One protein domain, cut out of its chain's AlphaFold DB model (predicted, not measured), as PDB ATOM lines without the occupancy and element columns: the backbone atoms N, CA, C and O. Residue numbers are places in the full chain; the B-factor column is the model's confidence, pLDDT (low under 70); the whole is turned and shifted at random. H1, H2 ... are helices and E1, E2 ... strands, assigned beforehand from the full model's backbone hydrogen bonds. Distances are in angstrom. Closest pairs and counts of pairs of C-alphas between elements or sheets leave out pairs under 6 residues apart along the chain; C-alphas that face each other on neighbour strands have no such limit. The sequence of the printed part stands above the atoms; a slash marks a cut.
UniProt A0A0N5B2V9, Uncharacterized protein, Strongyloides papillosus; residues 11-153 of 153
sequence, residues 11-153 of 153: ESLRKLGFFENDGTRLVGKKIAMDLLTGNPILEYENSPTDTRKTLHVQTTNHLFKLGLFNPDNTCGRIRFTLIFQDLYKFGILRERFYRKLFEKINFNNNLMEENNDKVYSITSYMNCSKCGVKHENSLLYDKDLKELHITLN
ATOM      1  N   GLU A  11     -17.842 -11.473  35.303       36.69
ATOM      2  CA  GLU A  11     -18.581 -10.387  34.643       36.69
ATOM      3  C   GLU A  11     -20.085 -10.390  34.945       36.69
ATOM      4  O   GLU A  11     -20.671  -9.320  35.118       36.69
ATOM      5  N   SER A  12     -20.700 -11.568  35.082       39.34
ATOM      6  CA  SER A  12     -22.108 -11.707  35.477       39.34
ATOM      7  C   SER A  12     -22.333 -11.199  36.901       39.34
ATOM      8  O   SER A  12     -23.356 -10.588  37.192       39.34
ATOM      9  N   LEU A  13     -21.328 -11.365  37.767       41.44
ATOM     10  CA  LEU A  13     -21.324 -10.800  39.114       41.44
ATOM     11  C   LEU A  13     -21.178  -9.260  39.073       41.44
ATOM     12  O   LEU A  13     -21.912  -8.539  39.735       41.44
ATOM     13  N   ARG A  14     -20.321  -8.688  38.222       33.81
ATOM     14  CA  ARG A  14     -20.197  -7.216  38.116       33.81
ATOM     15  C   ARG A  14     -21.496  -6.491  37.722       33.81
ATOM     16  O   ARG A  14     -21.772  -5.436  38.281       33.81
ATOM     17  N   LYS A  15     -22.304  -7.045  36.808       35.06
ATOM     18  CA  LYS A  15     -23.570  -6.425  36.351       35.06
ATOM     19  C   LYS A  15     -24.686  -6.388  37.407       35.06
ATOM     20  O   LYS A  15     -25.627  -5.623  37.246       35.06
ATOM     21  N   LEU A  16     -24.574  -7.171  38.479       36.06
ATOM     22  CA  LEU A  16     -25.557  -7.256  39.568       36.06
ATOM     23  C   LEU A  16     -25.208  -6.348  40.770       36.06
ATOM     24  O   LEU A  16     -25.748  -6.523  41.857       36.06
ATOM     25  N   GLY A  17     -24.295  -5.383  40.596       35.38
ATOM     26  CA  GLY A  17     -23.893  -4.448  41.659       35.38
ATOM     27  C   GLY A  17     -22.925  -5.046  42.685       35.38
ATOM     28  O   GLY A  17     -22.757  -4.508  43.776       35.38
ATOM     29  N   PHE A  18     -22.276  -6.168  42.353       38.34
ATOM     30  CA  PHE A  18     -21.392  -6.871  43.271       38.34
ATOM     31  C   PHE A  18     -19.997  -6.256  43.400       38.34
ATOM     32  O   PHE A  18     -19.244  -6.822  44.149       38.34
ATOM     33  N   PHE A  19     -19.572  -5.173  42.742       42.62
ATOM     34  CA  PHE A  19     -18.224  -4.617  42.990       42.62
ATOM     35  C   PHE A  19     -18.164  -3.114  42.669       42.62
ATOM     36  O   PHE A  19     -18.210  -2.757  41.496       42.62
ATOM     37  N   GLU A  20     -17.982  -2.252  43.677       37.66
ATOM     38  CA  GLU A  20     -17.531  -0.857  43.499       37.66
ATOM     39  C   GLU A  20     -16.152  -0.629  44.132       37.66
ATOM     40  O   GLU A  20     -15.663  -1.479  44.871       37.66
ATOM     41  N   ASN A  21     -15.524   0.492  43.772       41.53
ATOM     42  CA  ASN A  21     -14.089   0.721  43.537       41.53
ATOM     43  C   ASN A  21     -13.058   0.443  44.659       41.53
ATOM     44  O   ASN A  21     -11.889   0.710  44.428       41.53
ATOM     45  N   ASP A  22     -13.427  -0.213  45.767       53.38
ATOM     46  CA  ASP A  22     -12.508  -0.836  46.750       53.38
ATOM     47  C   ASP A  22     -12.977  -2.258  47.194       53.38
ATOM     48  O   ASP A  22     -12.790  -2.722  48.322       53.38
ATOM     49  N   GLY A  23     -13.646  -2.979  46.284       40.28
ATOM     50  CA  GLY A  23     -14.770  -3.868  46.601       40.28
ATOM     51  C   GLY A  23     -14.593  -5.387  46.661       40.28
ATOM     52  O   GLY A  23     -15.597  -6.072  46.561       40.28
ATOM     53  N   THR A  24     -13.420  -5.999  46.849       45.78
ATOM     54  CA  THR A  24     -13.347  -7.490  46.884       45.78
ATOM     55  C   THR A  24     -13.921  -8.146  48.152       45.78
ATOM     56  O   THR A  24     -14.234  -9.338  48.151       45.78
ATOM     57  N   ARG A  25     -14.098  -7.386  49.238       44.94
ATOM     58  CA  ARG A  25     -14.364  -7.914  50.592       44.94
ATOM     59  C   ARG A  25     -15.824  -7.813  51.060       44.94
ATOM     60  O   ARG A  25     -16.238  -8.588  51.915       44.94
ATOM     61  N   LEU A  26     -16.628  -6.927  50.476       43.25
ATOM     62  CA  LEU A  26     -18.065  -6.778  50.789       43.25
ATOM     63  C   LEU A  26     -18.962  -7.776  50.031       43.25
ATOM     64  O   LEU A  26     -20.148  -7.914  50.306       43.25
ATOM     65  N   VAL A  27     -18.369  -8.534  49.115       39.91
ATOM     66  CA  VAL A  27     -19.074  -9.171  48.000       39.91
ATOM     67  C   VAL A  27     -19.193 -10.670  48.189       39.91
ATOM     68  O   VAL A  27     -20.281 -11.226  48.085       39.91
ATOM     69  N   GLY A  28     -18.107 -11.310  48.631       47.72
ATOM     70  CA  GLY A  28     -18.184 -12.667  49.178       47.72
ATOM     71  C   GLY A  28     -19.103 -12.752  50.404       47.72
ATOM     72  O   GLY A  28     -19.654 -13.808  50.687       47.72
ATOM     73  N   LYS A  29     -19.309 -11.626  51.099       45.03
ATOM     74  CA  LYS A  29     -20.156 -11.511  52.290       45.03
ATOM     75  C   LYS A  29     -21.656 -11.501  51.965       45.03
ATOM     76  O   LYS A  29     -22.434 -12.063  52.721       45.03
ATOM     77  N   LYS A  30     -22.037 -10.925  50.819       47.22
ATOM     78  CA  LYS A  30     -23.412 -10.930  50.293       47.22
ATOM     79  C   LYS A  30     -23.766 -12.270  49.637       47.22
ATOM     80  O   LYS A  30     -24.806 -12.837  49.926       47.22
ATOM     81  N   ILE A  31     -22.834 -12.854  48.877       49.12
ATOM     82  CA  ILE A  31     -23.006 -14.179  48.246       49.12
ATOM     83  C   ILE A  31     -23.155 -15.300  49.294       49.12
ATOM     84  O   ILE A  31     -23.936 -16.228  49.113       49.12
ATOM     85  N   ALA A  32     -22.442 -15.201  50.420       48.16
ATOM     86  CA  ALA A  32     -22.601 -16.114  51.552       48.16
ATOM     87  C   ALA A  32     -23.950 -15.958  52.279       48.16
ATOM     88  O   ALA A  32     -24.378 -16.890  52.955       48.16
ATOM     89  N   MET A  33     -24.618 -14.811  52.138       46.47
ATOM     90  CA  MET A  33     -25.904 -14.559  52.774       46.47
ATOM     91  C   MET A  33     -27.082 -15.108  51.986       46.47
ATOM     92  O   MET A  33     -27.938 -15.778  52.556       46.47
ATOM     93  N   ASP A  34     -27.053 -14.939  50.672       46.34
ATOM     94  CA  ASP A  34     -28.121 -15.381  49.773       46.34
ATOM     95  C   ASP A  34     -28.219 -16.919  49.703       46.34
ATOM     96  O   ASP A  34     -29.309 -17.477  49.567       46.34
ATOM     97  N   LEU A  35     -27.093 -17.623  49.891       47.81
ATOM     98  CA  LEU A  35     -27.015 -19.093  49.964       47.81
ATOM     99  C   LEU A  35     -27.550 -19.687  51.283       47.81
ATOM    100  O   LEU A  35     -27.858 -20.884  51.343       47.81
ATOM    101  N   LEU A  36     -27.647 -18.889  52.348       36.81
ATOM    102  CA  LEU A  36     -28.063 -19.348  53.678       36.81
ATOM    103  C   LEU A  36     -29.538 -19.124  53.983       36.81
ATOM    104  O   LEU A  36     -30.140 -19.954  54.658       36.81
ATOM    105  N   THR A  37     -30.121 -18.032  53.511       42.53
ATOM    106  CA  THR A  37     -31.491 -17.630  53.863       42.53
ATOM    107  C   THR A  37     -32.507 -17.911  52.761       42.53
ATOM    108  O   THR A  37     -33.706 -17.839  53.018       42.53
ATOM    109  N   GLY A  38     -32.066 -18.160  51.522       44.72
ATOM    110  CA  GLY A  38     -32.949 -18.070  50.355       44.72
ATOM    111  C   GLY A  38     -33.549 -16.666  50.168       44.72
ATOM    112  O   GLY A  38     -34.463 -16.507  49.366       44.72
ATOM    113  N   ASN A  39     -33.074 -15.664  50.929       40.22
ATOM    114  CA  ASN A  39     -33.571 -14.293  50.889       40.22
ATOM    115  C   ASN A  39     -32.531 -13.270  51.416       40.22
ATOM    116  O   ASN A  39     -32.061 -13.389  52.551       40.22
ATOM    117  N   PRO A  40     -32.161 -12.245  50.640       43.38
ATOM    118  CA  PRO A  40     -30.833 -11.641  50.693       43.38
ATOM    119  C   PRO A  40     -30.730 -10.433  51.642       43.38
ATOM    120  O   PRO A  40     -30.620  -9.307  51.167       43.38
ATOM    121  N   ILE A  41     -30.799 -10.585  52.974       45.12
ATOM    122  CA  ILE A  41     -30.657  -9.420  53.881       45.12
ATOM    123  C   ILE A  41     -30.034  -9.796  55.234       45.12
ATOM    124  O   ILE A  41     -30.739 -10.348  56.066       45.12
ATOM    125  N   LEU A  42     -28.775  -9.406  55.491       39.88
ATOM    126  CA  LEU A  42     -28.341  -8.716  56.722       39.88
ATOM    127  C   LEU A  42     -27.105  -7.842  56.436       39.88
ATOM    128  O   LEU A  42     -26.212  -8.163  55.646       39.88
ATOM    129  N   GLU A  43     -27.067  -6.719  57.133       38.34
ATOM    130  CA  GLU A  43     -25.940  -5.806  57.239       38.34
ATOM    131  C   GLU A  43     -24.795  -6.474  58.005       38.34
ATOM    132  O   GLU A  43     -25.013  -7.149  59.011       38.34
ATOM    133  N   TYR A  44     -23.552  -6.282  57.561       42.22
ATOM    134  CA  TYR A  44     -22.412  -6.796  58.307       42.22
ATOM    135  C   TYR A  44     -21.260  -5.799  58.405       42.22
ATOM    136  O   TYR A  44     -20.559  -5.542  57.420       42.22
ATOM    137  N   GLU A  45     -20.944  -5.424  59.641       35.31
ATOM    138  CA  GLU A  45     -19.747  -4.685  60.036       35.31
ATOM    139  C   GLU A  45     -18.435  -5.380  59.638       35.31
ATOM    140  O   GLU A  45     -18.310  -6.608  59.533       35.31
ATOM    141  N   ASN A  46     -17.436  -4.550  59.362       35.72
ATOM    142  CA  ASN A  46     -16.166  -4.858  58.716       35.72
ATOM    143  C   ASN A  46     -15.252  -5.797  59.534       35.72
ATOM    144  O   ASN A  46     -14.282  -5.362  60.145       35.72
ATOM    145  N   SER A  47     -15.493  -7.111  59.489       35.78
ATOM    146  CA  SER A  47     -14.574  -8.123  60.047       35.78
ATOM    147  C   SER A  47     -13.171  -8.013  59.422       35.78
ATOM    148  O   SER A  47     -13.106  -8.043  58.188       35.78
ATOM    149  N   PRO A  48     -12.069  -7.912  60.205       34.47
ATOM    150  CA  PRO A  48     -10.698  -7.729  59.713       34.47
ATOM    151  C   PRO A  48     -10.256  -8.901  58.830       34.47
ATOM    152  O   PRO A  48     -10.169 -10.036  59.294       34.47
ATOM    153  N   THR A  49      -9.936  -8.652  57.557       38.94
ATOM    154  CA  THR A  49      -9.232  -9.649  56.742       38.94
ATOM    155  C   THR A  49      -7.813  -9.764  57.263       38.94
ATOM    156  O   THR A  49      -7.005  -8.862  57.051       38.94
ATOM    157  N   ASP A  50      -7.503 -10.887  57.903       40.31
ATOM    158  CA  ASP A  50      -6.126 -11.343  58.063       40.31
ATOM    159  C   ASP A  50      -5.544 -11.543  56.657       40.31
ATOM    160  O   ASP A  50      -5.854 -12.513  55.955       40.31
ATOM    161  N   THR A  51      -4.740 -10.576  56.219       43.50
ATOM    162  CA  THR A  51      -4.140 -10.479  54.878       43.50
ATOM    163  C   THR A  51      -3.246 -11.676  54.529       43.50
ATOM    164  O   THR A  51      -2.849 -11.834  53.376       43.50
ATOM    165  N   ARG A  52      -2.973 -12.573  55.488       49.84
ATOM    166  CA  ARG A  52      -2.219 -13.821  55.292       49.84
ATOM    167  C   ARG A  52      -3.042 -14.976  54.709       49.84
ATOM    168  O   ARG A  52      -2.469 -15.915  54.148       49.84
ATOM    169  N   LYS A  53      -4.377 -14.958  54.812       56.06
ATOM    170  CA  LYS A  53      -5.243 -16.019  54.258       56.06
ATOM    171  C   LYS A  53      -5.853 -15.553  52.940       56.06
ATOM    172  O   LYS A  53      -6.530 -14.537  52.909       56.06
ATOM    173  N   THR A  54      -5.636 -16.299  51.856       70.88
ATOM    174  CA  THR A  54      -6.220 -15.977  50.542       70.88
ATOM    175  C   THR A  54      -7.741 -16.093  50.580       70.88
ATOM    176  O   THR A  54      -8.290 -16.890  51.346       70.88
ATOM    177  N   LEU A  55      -8.416 -15.328  49.717       72.56
ATOM    178  CA  LEU A  55      -9.877 -15.257  49.630       72.56
ATOM    179  C   LEU A  55     -10.525 -16.644  49.560       72.56
ATOM    180  O   LEU A  55     -11.395 -16.949  50.365       72.56
ATOM    181  N   HIS A  56     -10.028 -17.521  48.685       76.31
ATOM    182  CA  HIS A  56     -10.575 -18.869  48.527       76.31
ATOM    183  C   HIS A  56     -10.543 -19.689  49.829       76.31
ATOM    184  O   HIS A  56     -11.511 -20.376  50.149       76.31
ATOM    185  N   VAL A  57      -9.491 -19.562  50.647       81.12
ATOM    186  CA  VAL A  57      -9.407 -20.232  51.955       81.12
ATOM    187  C   VAL A  57     -10.383 -19.630  52.958       81.12
ATOM    188  O   VAL A  57     -10.983 -20.369  53.739       81.12
ATOM    189  N   GLN A  58     -10.546 -18.307  52.966       77.00
ATOM    190  CA  GLN A  58     -11.502 -17.648  53.858       77.00
ATOM    191  C   GLN A  58     -12.940 -18.044  53.504       77.00
ATOM    192  O   GLN A  58     -13.673 -18.500  54.381       77.00
ATOM    193  N   THR A  59     -13.300 -17.969  52.220       73.44
ATOM    194  CA  THR A  59     -14.616 -18.359  51.702       73.44
ATOM    195  C   THR A  59     -14.908 -19.830  51.986       73.44
ATOM    196  O   THR A  59     -15.930 -20.135  52.591       73.44
ATOM    197  N   THR A  60     -13.991 -20.745  51.654       82.19
ATOM    198  CA  THR A  60     -14.195 -22.188  51.899       82.19
ATOM    199  C   THR A  60     -14.388 -22.481  53.388       82.19
ATOM    200  O   THR A  60     -15.315 -23.194  53.763       82.19
ATOM    201  N   ASN A  61     -13.554 -21.899  54.261       80.75
ATOM    202  CA  ASN A  61     -13.710 -22.074  55.708       80.75
ATOM    203  C   ASN A  61     -15.055 -21.552  56.213       80.75
ATOM    204  O   ASN A  61     -15.623 -22.130  57.137       80.75
ATOM    205  N   HIS A  62     -15.542 -20.449  55.649       76.88
ATOM    206  CA  HIS A  62     -16.834 -19.901  56.026       76.88
ATOM    207  C   HIS A  62     -17.964 -20.860  55.639       76.88
ATOM    208  O   HIS A  62     -18.748 -21.240  56.499       76.88
ATOM    209  N   LEU A  63     -17.973 -21.361  54.404       77.31
ATOM    210  CA  LEU A  63     -18.958 -22.340  53.923       77.31
ATOM    211  C   LEU A  63     -18.940 -23.646  54.728       77.31
ATOM    212  O   LEU A  63     -19.991 -24.203  55.037       77.31
ATOM    213  N   PHE A  64     -17.751 -24.107  55.119       81.56
ATOM    214  CA  PHE A  64     -17.602 -25.250  56.017       81.56
ATOM    215  C   PHE A  64     -18.252 -24.990  57.382       81.56
ATOM    216  O   PHE A  64     -19.027 -25.817  57.853       81.56
ATOM    217  N   LYS A  65     -18.007 -23.825  57.996       78.81
ATOM    218  CA  LYS A  65     -18.635 -23.444  59.278       78.81
ATOM    219  C   LYS A  65     -20.153 -23.305  59.187       78.81
ATOM    220  O   LYS A  65     -20.841 -23.566  60.164       78.81
ATOM    221  N   LEU A  66     -20.655 -22.910  58.023       75.00
ATOM    222  CA  LEU A  66     -22.080 -22.845  57.716       75.00
ATOM    223  C   LEU A  66     -22.717 -24.223  57.485       75.00
ATOM    224  O   LEU A  66     -23.924 -24.316  57.285       75.00
ATOM    225  N   GLY A  67     -21.919 -25.293  57.492       79.06
ATOM    226  CA  GLY A  67     -22.404 -26.657  57.328       79.06
ATOM    227  C   GLY A  67     -22.784 -27.016  55.894       79.06
ATOM    228  O   GLY A  67     -23.398 -28.059  55.701       79.06
ATOM    229  N   LEU A  68     -22.407 -26.212  54.894       80.81
ATOM    230  CA  LEU A  68     -22.767 -26.438  53.485       80.81
ATOM    231  C   LEU A  68     -22.030 -27.618  52.838       80.81
ATOM    232  O   LEU A  68     -22.404 -28.058  51.763       80.81
ATOM    233  N   PHE A  69     -20.985 -28.131  53.486       81.69
ATOM    234  CA  PHE A  69     -20.318 -29.367  53.068       81.69
ATOM    235  C   PHE A  69     -21.006 -30.625  53.619       81.69
ATOM    236  O   PHE A  69     -20.607 -31.735  53.273       81.69
ATOM    237  N   ASN A  70     -22.000 -30.470  54.500       82.62
ATOM    238  CA  ASN A  70     -22.810 -31.584  54.966       82.62
ATOM    239  C   ASN A  70     -24.041 -31.711  54.052       82.62
ATOM    240  O   ASN A  70     -24.894 -30.815  54.090       82.62
ATOM    241  N   PRO A  71     -24.176 -32.808  53.289       78.81
ATOM    242  CA  PRO A  71     -25.318 -33.019  52.414       78.81
ATOM    243  C   PRO A  71     -26.645 -33.059  53.172       78.81
ATOM    244  O   PRO A  71     -27.670 -32.710  52.606       78.81
ATOM    245  N   ASP A  72     -26.676 -33.366  54.471       81.69
ATOM    246  CA  ASP A  72     -27.918 -33.267  55.247       81.69
ATOM    247  C   ASP A  72     -28.425 -31.822  55.358       81.69
ATOM    248  O   ASP A  72     -29.632 -31.592  55.452       81.69
ATOM    249  N   ASN A  73     -27.540 -30.826  55.295       78.44
ATOM    250  CA  ASN A  73     -27.920 -29.413  55.313       78.44
ATOM    251  C   ASN A  73     -28.267 -28.877  53.917       78.44
ATOM    252  O   ASN A  73     -29.026 -27.907  53.805       78.44
ATOM    253  N   THR A  74     -27.726 -29.492  52.864       75.12
ATOM    254  CA  THR A  74     -27.921 -29.073  51.468       75.12
ATOM    255  C   THR A  74     -28.844 -29.986  50.668       75.12
ATOM    256  O   THR A  74     -29.171 -29.658  49.535       75.12
ATOM    257  N   CYS A  75     -29.348 -31.075  51.248       79.06
ATOM    258  CA  CYS A  75     -30.230 -32.025  50.577       79.06
ATOM    259  C   CYS A  75     -31.443 -31.321  49.956       79.06
ATOM    260  O   CYS A  75     -32.145 -30.557  50.622       79.06
ATOM    261  N   GLY A  76     -31.699 -31.606  48.677       72.25
ATOM    262  CA  GLY A  76     -32.766 -30.979  47.894       72.25
ATOM    263  C   GLY A  76     -32.421 -29.588  47.355       72.25
ATOM    264  O   GLY A  76     -33.221 -29.017  46.615       72.25
ATOM    265  N   ARG A  77     -31.246 -29.034  47.682       70.12
ATOM    266  CA  ARG A  77     -30.727 -27.822  47.043       70.12
ATOM    267  C   ARG A  77     -30.074 -28.166  45.707       70.12
ATOM    268  O   ARG A  77     -29.660 -29.294  45.453       70.12
ATOM    269  N   ILE A  78     -29.976 -27.157  44.851       72.44
ATOM    270  CA  ILE A  78     -29.280 -27.261  43.571       72.44
ATOM    271  C   ILE A  78     -27.772 -27.290  43.843       72.44
ATOM    272  O   ILE A  78     -27.249 -26.418  44.542       72.44
ATOM    273  N   ARG A  79     -27.081 -28.275  43.259       74.44
ATOM    274  CA  ARG A  79     -25.615 -28.364  43.234       74.44
ATOM    275  C   ARG A  79     -25.022 -27.040  42.756       74.44
ATOM    276  O   ARG A  79     -25.432 -26.517  41.719       74.44
ATOM    277  N   PHE A  80     -24.022 -26.528  43.464       74.12
ATOM    278  CA  PHE A  80     -23.351 -25.286  43.086       74.12
ATOM    279  C   PHE A  80     -21.834 -25.444  43.081       74.12
ATOM    280  O   PHE A  80     -21.265 -26.232  43.839       74.12
ATOM    281  N   THR A  81     -21.182 -24.663  42.220       81.62
ATOM    282  CA  THR A  81     -19.728 -24.655  42.066       81.62
ATOM    283  C   THR A  81     -19.190 -23.248  42.274       81.62
ATOM    284  O   THR A  81     -19.673 -22.282  41.688       81.62
ATOM    285  N   LEU A  82     -18.167 -23.135  43.112       80.81
ATOM    286  CA  LEU A  82     -17.406 -21.916  43.333       80.81
ATOM    287  C   LEU A  82     -16.127 -21.981  42.519       80.81
ATOM    288  O   LEU A  82     -15.341 -22.912  42.687       80.81
ATOM    289  N   ILE A  83     -15.919 -20.974  41.677       81.50
ATOM    290  CA  ILE A  83     -14.759 -20.887  40.796       81.50
ATOM    291  C   ILE A  83     -13.908 -19.701  41.241       81.50
ATOM    292  O   ILE A  83     -14.371 -18.560  41.282       81.50
ATOM    293  N   PHE A  84     -12.653 -19.971  41.577       79.75
ATOM    294  CA  PHE A  84     -11.648 -18.966  41.889       79.75
ATOM    295  C   PHE A  84     -10.592 -18.982  40.791       79.75
ATOM    296  O   PHE A  84      -9.845 -19.947  40.662       79.75
ATOM    297  N   GLN A  85     -10.536 -17.905  40.017       80.81
ATOM    298  CA  GLN A  85      -9.589 -17.743  38.917       80.81
ATOM    299  C   GLN A  85      -8.307 -17.052  39.390       80.81
ATOM    300  O   GLN A  85      -8.270 -16.481  40.486       80.81
ATOM    301  N   ASP A  86      -7.276 -17.071  38.544       76.88
ATOM    302  CA  ASP A  86      -6.019 -16.346  38.758       76.88
ATOM    303  C   ASP A  86      -5.271 -16.771  40.044       76.88
ATOM    304  O   ASP A  86      -4.626 -15.963  40.722       76.88
ATOM    305  N   LEU A  87      -5.327 -18.055  40.412       79.00
ATOM    306  CA  LEU A  87      -4.700 -18.599  41.623       79.00
ATOM    307  C   LEU A  87      -3.265 -19.092  41.392       79.00
ATOM    308  O   LEU A  87      -2.930 -20.243  41.643       79.00
ATOM    309  N   TYR A  88      -2.357 -18.183  41.041       71.69
ATOM    310  CA  TYR A  88      -0.934 -18.487  40.788       71.69
ATOM    311  C   TYR A  88      -0.177 -19.161  41.957       71.69
ATOM    312  O   TYR A  88       0.932 -19.648  41.768       71.69
ATOM    313  N   LYS A  89      -0.726 -19.151  43.182       70.38
ATOM    314  CA  LYS A  89      -0.066 -19.636  44.411       70.38
ATOM    315  C   LYS A  89      -0.807 -20.793  45.088       70.38
ATOM    316  O   LYS A  89      -0.825 -20.884  46.320       70.38
ATOM    317  N   PHE A  90      -1.415 -21.685  44.312       75.94
ATOM    318  CA  PHE A  90      -1.978 -22.933  44.827       75.94
ATOM    319  C   PHE A  90      -0.863 -23.974  45.048       75.94
ATOM    320  O   PHE A  90      -0.737 -24.961  44.342       75.94
ATOM    321  N   GLY A  91       0.041 -23.686  45.985       81.81
ATOM    322  CA  GLY A  91       1.123 -24.603  46.346       81.81
ATOM    323  C   GLY A  91       0.704 -25.630  47.400       81.81
ATOM    324  O   GLY A  91      -0.420 -25.606  47.909       81.81
ATOM    325  N   ILE A  92       1.674 -26.435  47.839       85.12
ATOM    326  CA  ILE A  92       1.541 -27.519  48.837       85.12
ATOM    327  C   ILE A  92       0.764 -27.097  50.101       85.12
ATOM    328  O   ILE A  92       0.016 -27.881  50.684       85.12
ATOM    329  N   LEU A  93       0.907 -25.844  50.553       86.38
ATOM    330  CA  LEU A  93       0.177 -25.340  51.724       86.38
ATOM    331  C   LEU A  93      -1.344 -25.286  51.507       86.38
ATOM    332  O   LEU A  93      -2.100 -25.499  52.458       86.38
ATOM    333  N   ARG A  94      -1.801 -24.976  50.287       87.50
ATOM    334  CA  ARG A  94      -3.227 -24.949  49.933       87.50
ATOM    335  C   ARG A  94      -3.763 -26.353  49.713       87.50
ATOM    336  O   ARG A  94      -4.803 -26.653  50.287       87.50
ATOM    337  N   GLU A  95      -3.020 -27.209  49.019       90.50
ATOM    338  CA  GLU A  95      -3.337 -28.640  48.894       90.50
ATOM    339  C   GLU A  95      -3.552 -29.264  50.282       90.50
ATOM    340  O   GLU A  95      -4.638 -29.739  50.604       90.50
ATOM    341  N   ARG A  96      -2.580 -29.106  51.194       90.50
ATOM    342  CA  ARG A  96      -2.680 -29.608  52.575       90.50
ATOM    343  C   ARG A  96      -3.865 -29.016  53.346       90.50
ATOM    344  O   ARG A  96      -4.434 -29.704  54.192       90.50
ATOM    345  N   PHE A  97      -4.215 -27.749  53.117       90.44
ATOM    346  CA  PHE A  97      -5.393 -27.141  53.742       90.44
ATOM    347  C   PHE A  97      -6.682 -27.820  53.267       90.44
ATOM    348  O   PHE A  97      -7.490 -28.225  54.102       90.44
ATOM    349  N   TYR A  98      -6.856 -27.959  51.953       90.94
ATOM    350  CA  TYR A  98      -8.062 -28.544  51.376       90.94
ATOM    351  C   TYR A  98      -8.182 -30.025  51.685       90.94
ATOM    352  O   TYR A  98      -9.255 -30.451  52.098       90.94
ATOM    353  N   ARG A  99      -7.082 -30.775  51.628       91.44
ATOM    354  CA  ARG A  99      -7.067 -32.176  52.046       91.44
ATOM    355  C   ARG A  99      -7.569 -32.341  53.476       91.44
ATOM    356  O   ARG A  99      -8.514 -33.081  53.703       91.44
ATOM    357  N   LYS A 100      -7.040 -31.559  54.426       90.81
ATOM    358  CA  LYS A 100      -7.505 -31.579  55.826       90.81
ATOM    359  C   LYS A 100      -8.973 -31.188  55.985       90.81
ATOM    360  O   LYS A 100      -9.633 -31.657  56.907       90.81
ATOM    361  N   LEU A 101      -9.474 -30.270  55.159       89.50
ATOM    362  CA  LEU A 101     -10.884 -29.883  55.180       89.50
ATOM    363  C   LEU A 101     -11.764 -31.031  54.674       89.50
ATOM    364  O   LEU A 101     -12.762 -31.349  55.315       89.50
ATOM    365  N   PHE A 102     -11.362 -31.681  53.583       89.12
ATOM    366  CA  PHE A 102     -12.085 -32.802  52.993       89.12
ATOM    367  C   PHE A 102     -12.015 -34.080  53.850       89.12
ATOM    368  O   PHE A 102     -13.011 -34.781  53.994       89.12
ATOM    369  N   GLU A 103     -10.885 -34.349  54.506       87.56
ATOM    370  CA  GLU A 103     -10.752 -35.417  55.511       87.56
ATOM    371  C   GLU A 103     -11.746 -35.232  56.667       87.56
ATOM    372  O   GLU A 103     -12.336 -36.198  57.134       87.56
ATOM    373  N   LYS A 104     -11.971 -33.989  57.116       85.75
ATOM    374  CA  LYS A 104     -12.901 -33.693  58.219       85.75
ATOM    375  C   LYS A 104     -14.367 -33.882  57.858       85.75
ATOM    376  O   LYS A 104     -15.153 -34.220  58.736       85.75
ATOM    377  N   ILE A 105     -14.746 -33.583  56.619       80.12
ATOM    378  CA  ILE A 105     -16.126 -33.782  56.157       80.12
ATOM    379  C   ILE A 105     -16.369 -35.242  55.789       80.12
ATOM    380  O   ILE A 105     -17.496 -35.692  55.870       80.12
ATOM    381  N   ASN A 106     -15.349 -35.998  55.394       69.12
ATOM    382  CA  ASN A 106     -15.536 -37.348  54.894       69.12
ATOM    383  C   ASN A 106     -15.746 -38.367  56.027       69.12
ATOM    384  O   ASN A 106     -14.799 -38.940  56.565       69.12
ATOM    385  N   PHE A 107     -17.007 -38.643  56.351       60.38
ATOM    386  CA  PHE A 107     -17.385 -39.796  57.161       60.38
ATOM    387  C   PHE A 107     -17.250 -41.064  56.297       60.38
ATOM    388  O   PHE A 107     -18.033 -41.253  55.371       60.38
ATOM    389  N   ASN A 108     -16.260 -41.917  56.606       61.50
ATOM    390  CA  ASN A 108     -15.968 -43.245  56.012       61.50
ATOM    391  C   ASN A 108     -14.778 -43.350  55.034       61.50
ATOM    392  O   ASN A 108     -14.748 -44.279  54.233       61.50
ATOM    393  N   ASN A 109     -13.773 -42.467  55.096       62.44
ATOM    394  CA  ASN A 109     -12.479 -42.636  54.398       62.44
ATOM    395  C   ASN A 109     -12.532 -42.805  52.860       62.44
ATOM    396  O   ASN A 109     -11.526 -43.146  52.247       62.44
ATOM    397  N   ASN A 110     -13.650 -42.492  52.199       71.31
ATOM    398  CA  ASN A 110     -13.783 -42.546  50.734       71.31
ATOM    399  C   ASN A 110     -13.194 -41.305  50.036       71.31
ATOM    400  O   ASN A 110     -13.818 -40.734  49.141       71.31
ATOM    401  N   LEU A 111     -12.047 -40.825  50.521       84.88
ATOM    402  CA  LEU A 111     -11.384 -39.642  49.987       84.88
ATOM    403  C   LEU A 111     -10.556 -40.076  48.783       84.88
ATOM    404  O   LEU A 111      -9.646 -40.888  48.928       84.88
ATOM    405  N   MET A 112     -10.861 -39.532  47.613       88.56
ATOM    406  CA  MET A 112     -10.050 -39.737  46.417       88.56
ATOM    407  C   MET A 112      -9.261 -38.459  46.163       88.56
ATOM    408  O   MET A 112      -9.858 -37.399  46.005       88.56
ATOM    409  N   GLU A 113      -7.935 -38.555  46.170       92.00
ATOM    410  CA  GLU A 113      -7.028 -37.442  45.884       92.00
ATOM    411  C   GLU A 113      -6.236 -37.769  44.615       92.00
ATOM    412  O   GLU A 113      -5.639 -38.842  44.510       92.00
ATOM    413  N   GLU A 114      -6.228 -36.844  43.661       92.69
ATOM    414  CA  GLU A 114      -5.393 -36.907  42.466       92.69
ATOM    415  C   GLU A 114      -4.457 -35.701  42.462       92.69
ATOM    416  O   GLU A 114      -4.892 -34.561  42.605       92.69
ATOM    417  N   ASN A 115      -3.159 -35.936  42.295       92.56
ATOM    418  CA  ASN A 115      -2.184 -34.864  42.152       92.56
ATOM    419  C   ASN A 115      -1.200 -35.240  41.049       92.56
ATOM    420  O   ASN A 115      -0.301 -36.052  41.264       92.56
ATOM    421  N   ASN A 116      -1.399 -34.670  39.865       91.69
ATOM    422  CA  ASN A 116      -0.531 -34.863  38.707       91.69
ATOM    423  C   ASN A 116      -0.028 -33.505  38.193       91.69
ATOM    424  O   ASN A 116      -0.334 -32.463  38.773       91.69
ATOM    425  N   ASP A 117       0.751 -33.482  37.116       89.06
ATOM    426  CA  ASP A 117       1.361 -32.239  36.620       89.06
ATOM    427  C   ASP A 117       0.343 -31.181  36.163       89.06
ATOM    428  O   ASP A 117       0.659 -29.993  36.174       89.06
ATOM    429  N   LYS A 118      -0.886 -31.587  35.826       92.38
ATOM    430  CA  LYS A 118      -1.941 -30.713  35.294       92.38
ATOM    431  C   LYS A 118      -2.993 -30.329  36.317       92.38
ATOM    432  O   LYS A 118      -3.500 -29.213  36.285       92.38
ATOM    433  N   VAL A 119      -3.348 -31.237  37.221       93.75
ATOM    434  CA  VAL A 119      -4.465 -31.025  38.141       93.75
ATOM    435  C   VAL A 119      -4.147 -31.503  39.547       93.75
ATOM    436  O   VAL A 119      -3.381 -32.443  39.769       93.75
ATOM    437  N   TYR A 120      -4.775 -30.836  40.505       94.62
ATOM    438  CA  TYR A 120      -4.935 -31.318  41.863       94.62
ATOM    439  C   TYR A 120      -6.426 -31.453  42.156       94.62
ATOM    440  O   TYR A 120      -7.137 -30.452  42.118       94.62
ATOM    441  N   SER A 121      -6.918 -32.650  42.445       94.88
ATOM    442  CA  SER A 121      -8.328 -32.878  42.739       94.88
ATOM    443  C   SER A 121      -8.522 -33.643  44.043       94.88
ATOM    444  O   SER A 121      -7.699 -34.466  44.443       94.88
ATOM    445  N   ILE A 122      -9.616 -33.333  44.731       94.31
ATOM    446  CA  ILE A 122     -10.090 -34.078  45.887       94.31
ATOM    447  C   ILE A 122     -11.580 -34.317  45.712       94.31
ATOM    448  O   ILE A 122     -12.348 -33.363  45.596       94.31
ATOM    449  N   THR A 123     -12.002 -35.569  45.791       91.94
ATOM    450  CA  THR A 123     -13.415 -35.940  45.799       91.94
ATOM    451  C   THR A 123     -13.741 -36.675  47.087       91.94
ATOM    452  O   THR A 123     -12.994 -37.538  47.552       91.94
ATOM    453  N   SER A 124     -14.874 -36.318  47.681       89.00
ATOM    454  CA  SER A 124     -15.422 -36.974  48.862       89.00
ATOM    455  C   SER A 124     -16.881 -37.304  48.629       89.00
ATOM    456  O   SER A 124     -17.606 -36.559  47.967       89.00
ATOM    457  N   TYR A 125     -17.307 -38.418  49.205       86.94
ATOM    458  CA  TYR A 125     -18.673 -38.877  49.084       86.94
ATOM    459  C   TYR A 125     -19.265 -39.129  50.459       86.94
ATOM    460  O   TYR A 125     -18.652 -39.828  51.266       86.94
ATOM    461  N   MET A 126     -20.475 -38.639  50.698       85.88
ATOM    462  CA  MET A 126     -21.166 -38.814  51.971       85.88
ATOM    463  C   MET A 126     -22.607 -39.260  51.744       85.88
ATOM    464  O   MET A 126     -23.292 -38.752  50.863       85.88
ATOM    465  N   ASN A 127     -23.071 -40.218  52.543       86.44
ATOM    466  CA  ASN A 127     -24.475 -40.615  52.535       86.44
ATOM    467  C   ASN A 127     -25.312 -39.519  53.196       86.44
ATOM    468  O   ASN A 127     -25.001 -39.106  54.312       86.44
ATOM    469  N   CYS A 128     -26.375 -39.083  52.531       86.69
ATOM    470  CA  CYS A 128     -27.340 -38.167  53.114       86.69
ATOM    471  C   CYS A 128     -28.421 -38.949  53.862       86.69
ATOM    472  O   CYS A 128     -29.080 -39.820  53.290       86.69
ATOM    473  N   SER A 129     -28.637 -38.617  55.131       87.50
ATOM    474  CA  SER A 129     -29.667 -39.230  55.970       87.50
ATOM    475  C   SER A 129     -31.089 -38.868  55.528       87.50
ATOM    476  O   SER A 129     -32.019 -39.629  55.784       87.50
ATOM    477  N   LYS A 130     -31.268 -37.737  54.830       87.62
ATOM    478  CA  LYS A 130     -32.583 -37.256  54.372       87.62
ATOM    479  C   LYS A 130     -33.092 -37.954  53.114       87.62
ATOM    480  O   LYS A 130     -34.273 -38.273  53.046       87.62
ATOM    481  N   CYS A 131     -32.236 -38.162  52.114       88.75
ATOM    482  CA  CYS A 131     -32.635 -38.781  50.842       88.75
ATOM    483  C   CYS A 131     -32.108 -40.211  50.663       88.75
ATOM    484  O   CYS A 131     -32.504 -40.888  49.719       88.75
ATOM    485  N   GLY A 132     -31.204 -40.675  51.532       87.00
ATOM    486  CA  GLY A 132     -30.570 -41.992  51.428       87.00
ATOM    487  C   GLY A 132     -29.571 -42.126  50.273       87.00
ATOM    488  O   GLY A 132     -29.004 -43.199  50.082       87.00
ATOM    489  N   VAL A 133     -29.342 -41.060  49.500       87.31
ATOM    490  CA  VAL A 133     -28.418 -41.046  48.360       87.31
ATOM    491  C   VAL A 133     -27.025 -40.619  48.817       87.31
ATOM    492  O   VAL A 133     -26.852 -39.886  49.792       87.31
ATOM    493  N   LYS A 134     -26.005 -41.088  48.097       87.62
ATOM    494  CA  LYS A 134     -24.622 -40.660  48.276       87.62
ATOM    495  C   LYS A 134     -24.382 -39.353  47.516       87.62
ATOM    496  O   LYS A 134     -24.443 -39.327  46.290       87.62
ATOM    497  N   HIS A 135     -24.097 -38.288  48.247       86.75
ATOM    498  CA  HIS A 135     -23.736 -36.982  47.711       86.75
ATOM    499  C   HIS A 135     -22.230 -36.881  47.486       86.75
ATOM    500  O   HIS A 135     -21.444 -37.486  48.217       86.75
ATOM    501  N   GLU A 136     -21.836 -36.107  46.479       88.31
ATOM    502  CA  GLU A 136     -20.442 -35.863  46.116       88.31
ATOM    503  C   GLU A 136     -20.092 -34.394  46.353       88.31
ATOM    504  O   GLU A 136     -20.720 -33.503  45.780       88.31
ATOM    505  N   ASN A 137     -19.035 -34.166  47.126       89.00
ATOM    506  CA  ASN A 137     -18.339 -32.889  47.167       89.00
ATOM    507  C   ASN A 137     -16.985 -33.063  46.492       89.00
ATOM    508  O   ASN A 137     -16.250 -34.003  46.812       89.00
ATOM    509  N   SER A 138     -16.629 -32.133  45.616       91.94
ATOM    510  CA  SER A 138     -15.367 -32.179  44.886       91.94
ATOM    511  C   SER A 138     -14.653 -30.839  44.866       91.94
ATOM    512  O   SER A 138     -15.241 -29.760  44.959       91.94
ATOM    513  N   LEU A 139     -13.338 -30.925  44.769       94.38
ATOM    514  CA  LEU A 139     -12.426 -29.826  44.572       94.38
ATOM    515  C   LEU A 139     -11.524 -30.179  43.402       94.38
ATOM    516  O   LEU A 139     -10.980 -31.275  43.354       94.38
ATOM    517  N   LEU A 140     -11.347 -29.242  42.485       94.44
ATOM    518  CA  LEU A 140     -10.447 -29.366  41.353       94.44
ATOM    519  C   LEU A 140      -9.660 -28.073  41.227       94.44
ATOM    520  O   LEU A 140     -10.234 -27.004  41.056       94.44
ATOM    521  N   TYR A 141      -8.347 -28.164  41.306       94.38
ATOM    522  CA  TYR A 141      -7.440 -27.107  40.922       94.38
ATOM    523  C   TYR A 141      -6.768 -27.481  39.607       94.38
ATOM    524  O   TYR A 141      -6.015 -28.452  39.541       94.38
ATOM    525  N   ASP A 142      -7.044 -26.695  38.577       91.75
ATOM    526  CA  ASP A 142      -6.362 -26.770  37.296       91.75
ATOM    527  C   ASP A 142      -5.080 -25.929  37.372       91.75
ATOM    528  O   ASP A 142      -5.128 -24.718  37.614       91.75
ATOM    529  N   LYS A 143      -3.922 -26.578  37.221       90.75
ATOM    530  CA  LYS A 143      -2.602 -25.948  37.360       90.75
ATOM    531  C   LYS A 143      -2.257 -25.077  36.153       90.75
ATOM    532  O   LYS A 143      -1.575 -24.063  36.334       90.75
ATOM    533  N   ASP A 144      -2.757 -25.432  34.970       89.44
ATOM    534  CA  ASP A 144      -2.519 -24.711  33.718       89.44
ATOM    535  C   ASP A 144      -3.372 -23.438  33.671       89.44
ATOM    536  O   ASP A 144      -2.861 -22.334  33.449       89.44
ATOM    537  N   LEU A 145      -4.666 -23.577  33.966       88.50
ATOM    538  CA  LEU A 145      -5.630 -22.476  34.000       88.50
ATOM    539  C   LEU A 145      -5.537 -21.644  35.284       88.50
ATOM    540  O   LEU A 145      -6.005 -20.506  35.318       88.50
ATOM    541  N   LYS A 146      -4.905 -22.181  36.334       85.75
ATOM    542  CA  LYS A 146      -4.801 -21.561  37.667       85.75
ATOM    543  C   LYS A 146      -6.178 -21.273  38.252       85.75
ATOM    544  O   LYS A 146      -6.409 -20.227  38.866       85.75
ATOM    545  N   GLU A 147      -7.090 -22.218  38.060       88.38
ATOM    546  CA  GLU A 147      -8.470 -22.124  38.512       88.38
ATOM    547  C   GLU A 147      -8.760 -23.178  39.571       88.38
ATOM    548  O   GLU A 147      -8.477 -24.357  39.389       88.38
ATOM    549  N   LEU A 148      -9.370 -22.755  40.675       86.56
ATOM    550  CA  LEU A 148      -9.895 -23.647  41.700       86.56
ATOM    551  C   LEU A 148     -11.413 -23.700  41.604       86.56
ATOM    552  O   LEU A 148     -12.090 -22.692  41.783       86.56
ATOM    553  N   HIS A 149     -11.930 -24.901  41.433       89.62
ATOM    554  CA  HIS A 149     -13.336 -25.239  41.388       89.62
ATOM    555  C   HIS A 149     -13.679 -26.019  42.656       89.62
ATOM    556  O   HIS A 149     -13.034 -27.017  42.965       89.62
ATOM    557  N   ILE A 150     -14.676 -25.568  43.413       88.69
ATOM    558  CA  ILE A 150     -15.202 -26.272  44.589       88.69
ATOM    559  C   ILE A 150     -16.675 -26.522  44.344       88.69
ATOM    560  O   ILE A 150     -17.448 -25.573  44.255       88.69
ATOM    561  N   THR A 151     -17.060 -27.783  44.243       87.12
ATOM    562  CA  THR A 151     -18.423 -28.188  43.928       87.12
ATOM    563  C   THR A 151     -19.051 -28.912  45.102       87.12
ATOM    564  O   THR A 151     -18.464 -29.862  45.619       87.12
ATOM    565  N   LEU A 152     -20.238 -28.459  45.506       82.75
ATOM    566  CA  LEU A 152     -20.986 -28.998  46.639       82.75
ATOM    567  C   LEU A 152     -22.371 -29.461  46.194       82.75
ATOM    568  O   LEU A 152     -23.030 -28.776  45.401       82.75
ATOM    569  N   ASN A 153     -22.781 -30.619  46.705       69.12
ATOM    570  CA  ASN A 153     -24.062 -31.262  46.417       69.12
ATOM    571  C   ASN A 153     -24.782 -31.597  47.725       69.12
ATOM    572  O   ASN A 153     -24.332 -32.529  48.417       69.12
TER     573      ASN A 153
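Overview. This is residues 11 to 153 of the 153 residues of an uncharacterized protein of Strongyloides papillosus (UniProt A0A0N5B2V9). One five-stranded sheet forms a gently twisted wall, with H3 and H5 side by side along one face and the other face bare. H2 continues the row of helices beyond the edge strand E1, with H1 farther out, and tiny H4 grazes the sheet. The printed part has 143 residues, with five named helices and five named strands in the order H1 H2 H3 H4 E1 H5 E2 E3 E4 E5; the class is mixed, helices and strands. The sheet, in the order E1 E5 E4 E3 E2, is antiparallel throughout. The whole is compact, with a radius of gyration of the C-alphas of 15.8 A, and spans 44 by 38 by 27 A.

Along the chain. In the sheet, E1 is residues 80 to 84, 13.4 A long, beginning at C-alpha 80 (-23.351, -25.286, 43.086). E5 is residues 147 to 152, 16.4 A long, ending at C-alpha 152 (-20.986, -28.998, 46.639). E4 is residues 134 to 142, 25.4 A, E3 residues 119 to 127, 26.4 A, and E2 residues 112 to 115. The longest helix, H5, is residues 92 to 105, 20.1 A, from C-alpha 92 (1.541, -27.519, 48.837). H3 is residues 55 to 65, 15.4 A; H2 is residues 27 to 37, 16.1 A; H1 is residues 11 to 14 and H4 residues 71 to 74.

Arrangement. E2 E3 E4 E5 form a meander, each strand the antiparallel neighbour of the one before, in three hairpins. N 114 and O 121 are 2.9 A apart between E2 and E3, N 122 and O 139 2.8 A between E3 and E4, N 149 and O 140 2.7 A between E4 and E5, and N 82 and O 150 2.8 A between E5 and E1. H3 and H5 on the same face make two layers, helices on one face of a sheet. H5 lies over E3 at a height over the sheet of 9.7 A, along the strands, with the closest C-alphas, Phe 102 and Ser 124, 6.8 A apart. H3 lies over E1, along the strands, with the closest C-alphas, His 56 and Phe 84, 6.7 A apart. H3 and H5 are near each other, with 13 pairs of C-alphas within 10 A. H2 and H3 are close but not clearly touching, the closest C-alphas, Gly 28 and Thr 59, being 7.2 A apart; they run the same way at a shallow tilt of 19 degrees. H4 only grazes the sheet, and its Pro 71 and His 135 of E4 have C-alphas 6.4 A apart. H1 is apart from H2 and H3. Every O i to N i+4 pair is within hydrogen-bond range in H3 and H5, 4 of 7 in H2, and H1 and H4 are too short for such a pair.

Size, cuts and confidence. The two C-alphas farthest apart, those of Asn 21 and Gly 132, are 46.5 A apart. The printed part has no cut; H1 to H2 and H2 to H3 are long links of 12 and 17 residues. Mean pLDDT of the printed part is 70.9, with residues 11 to 53, 106 to 109 and 153 under 70.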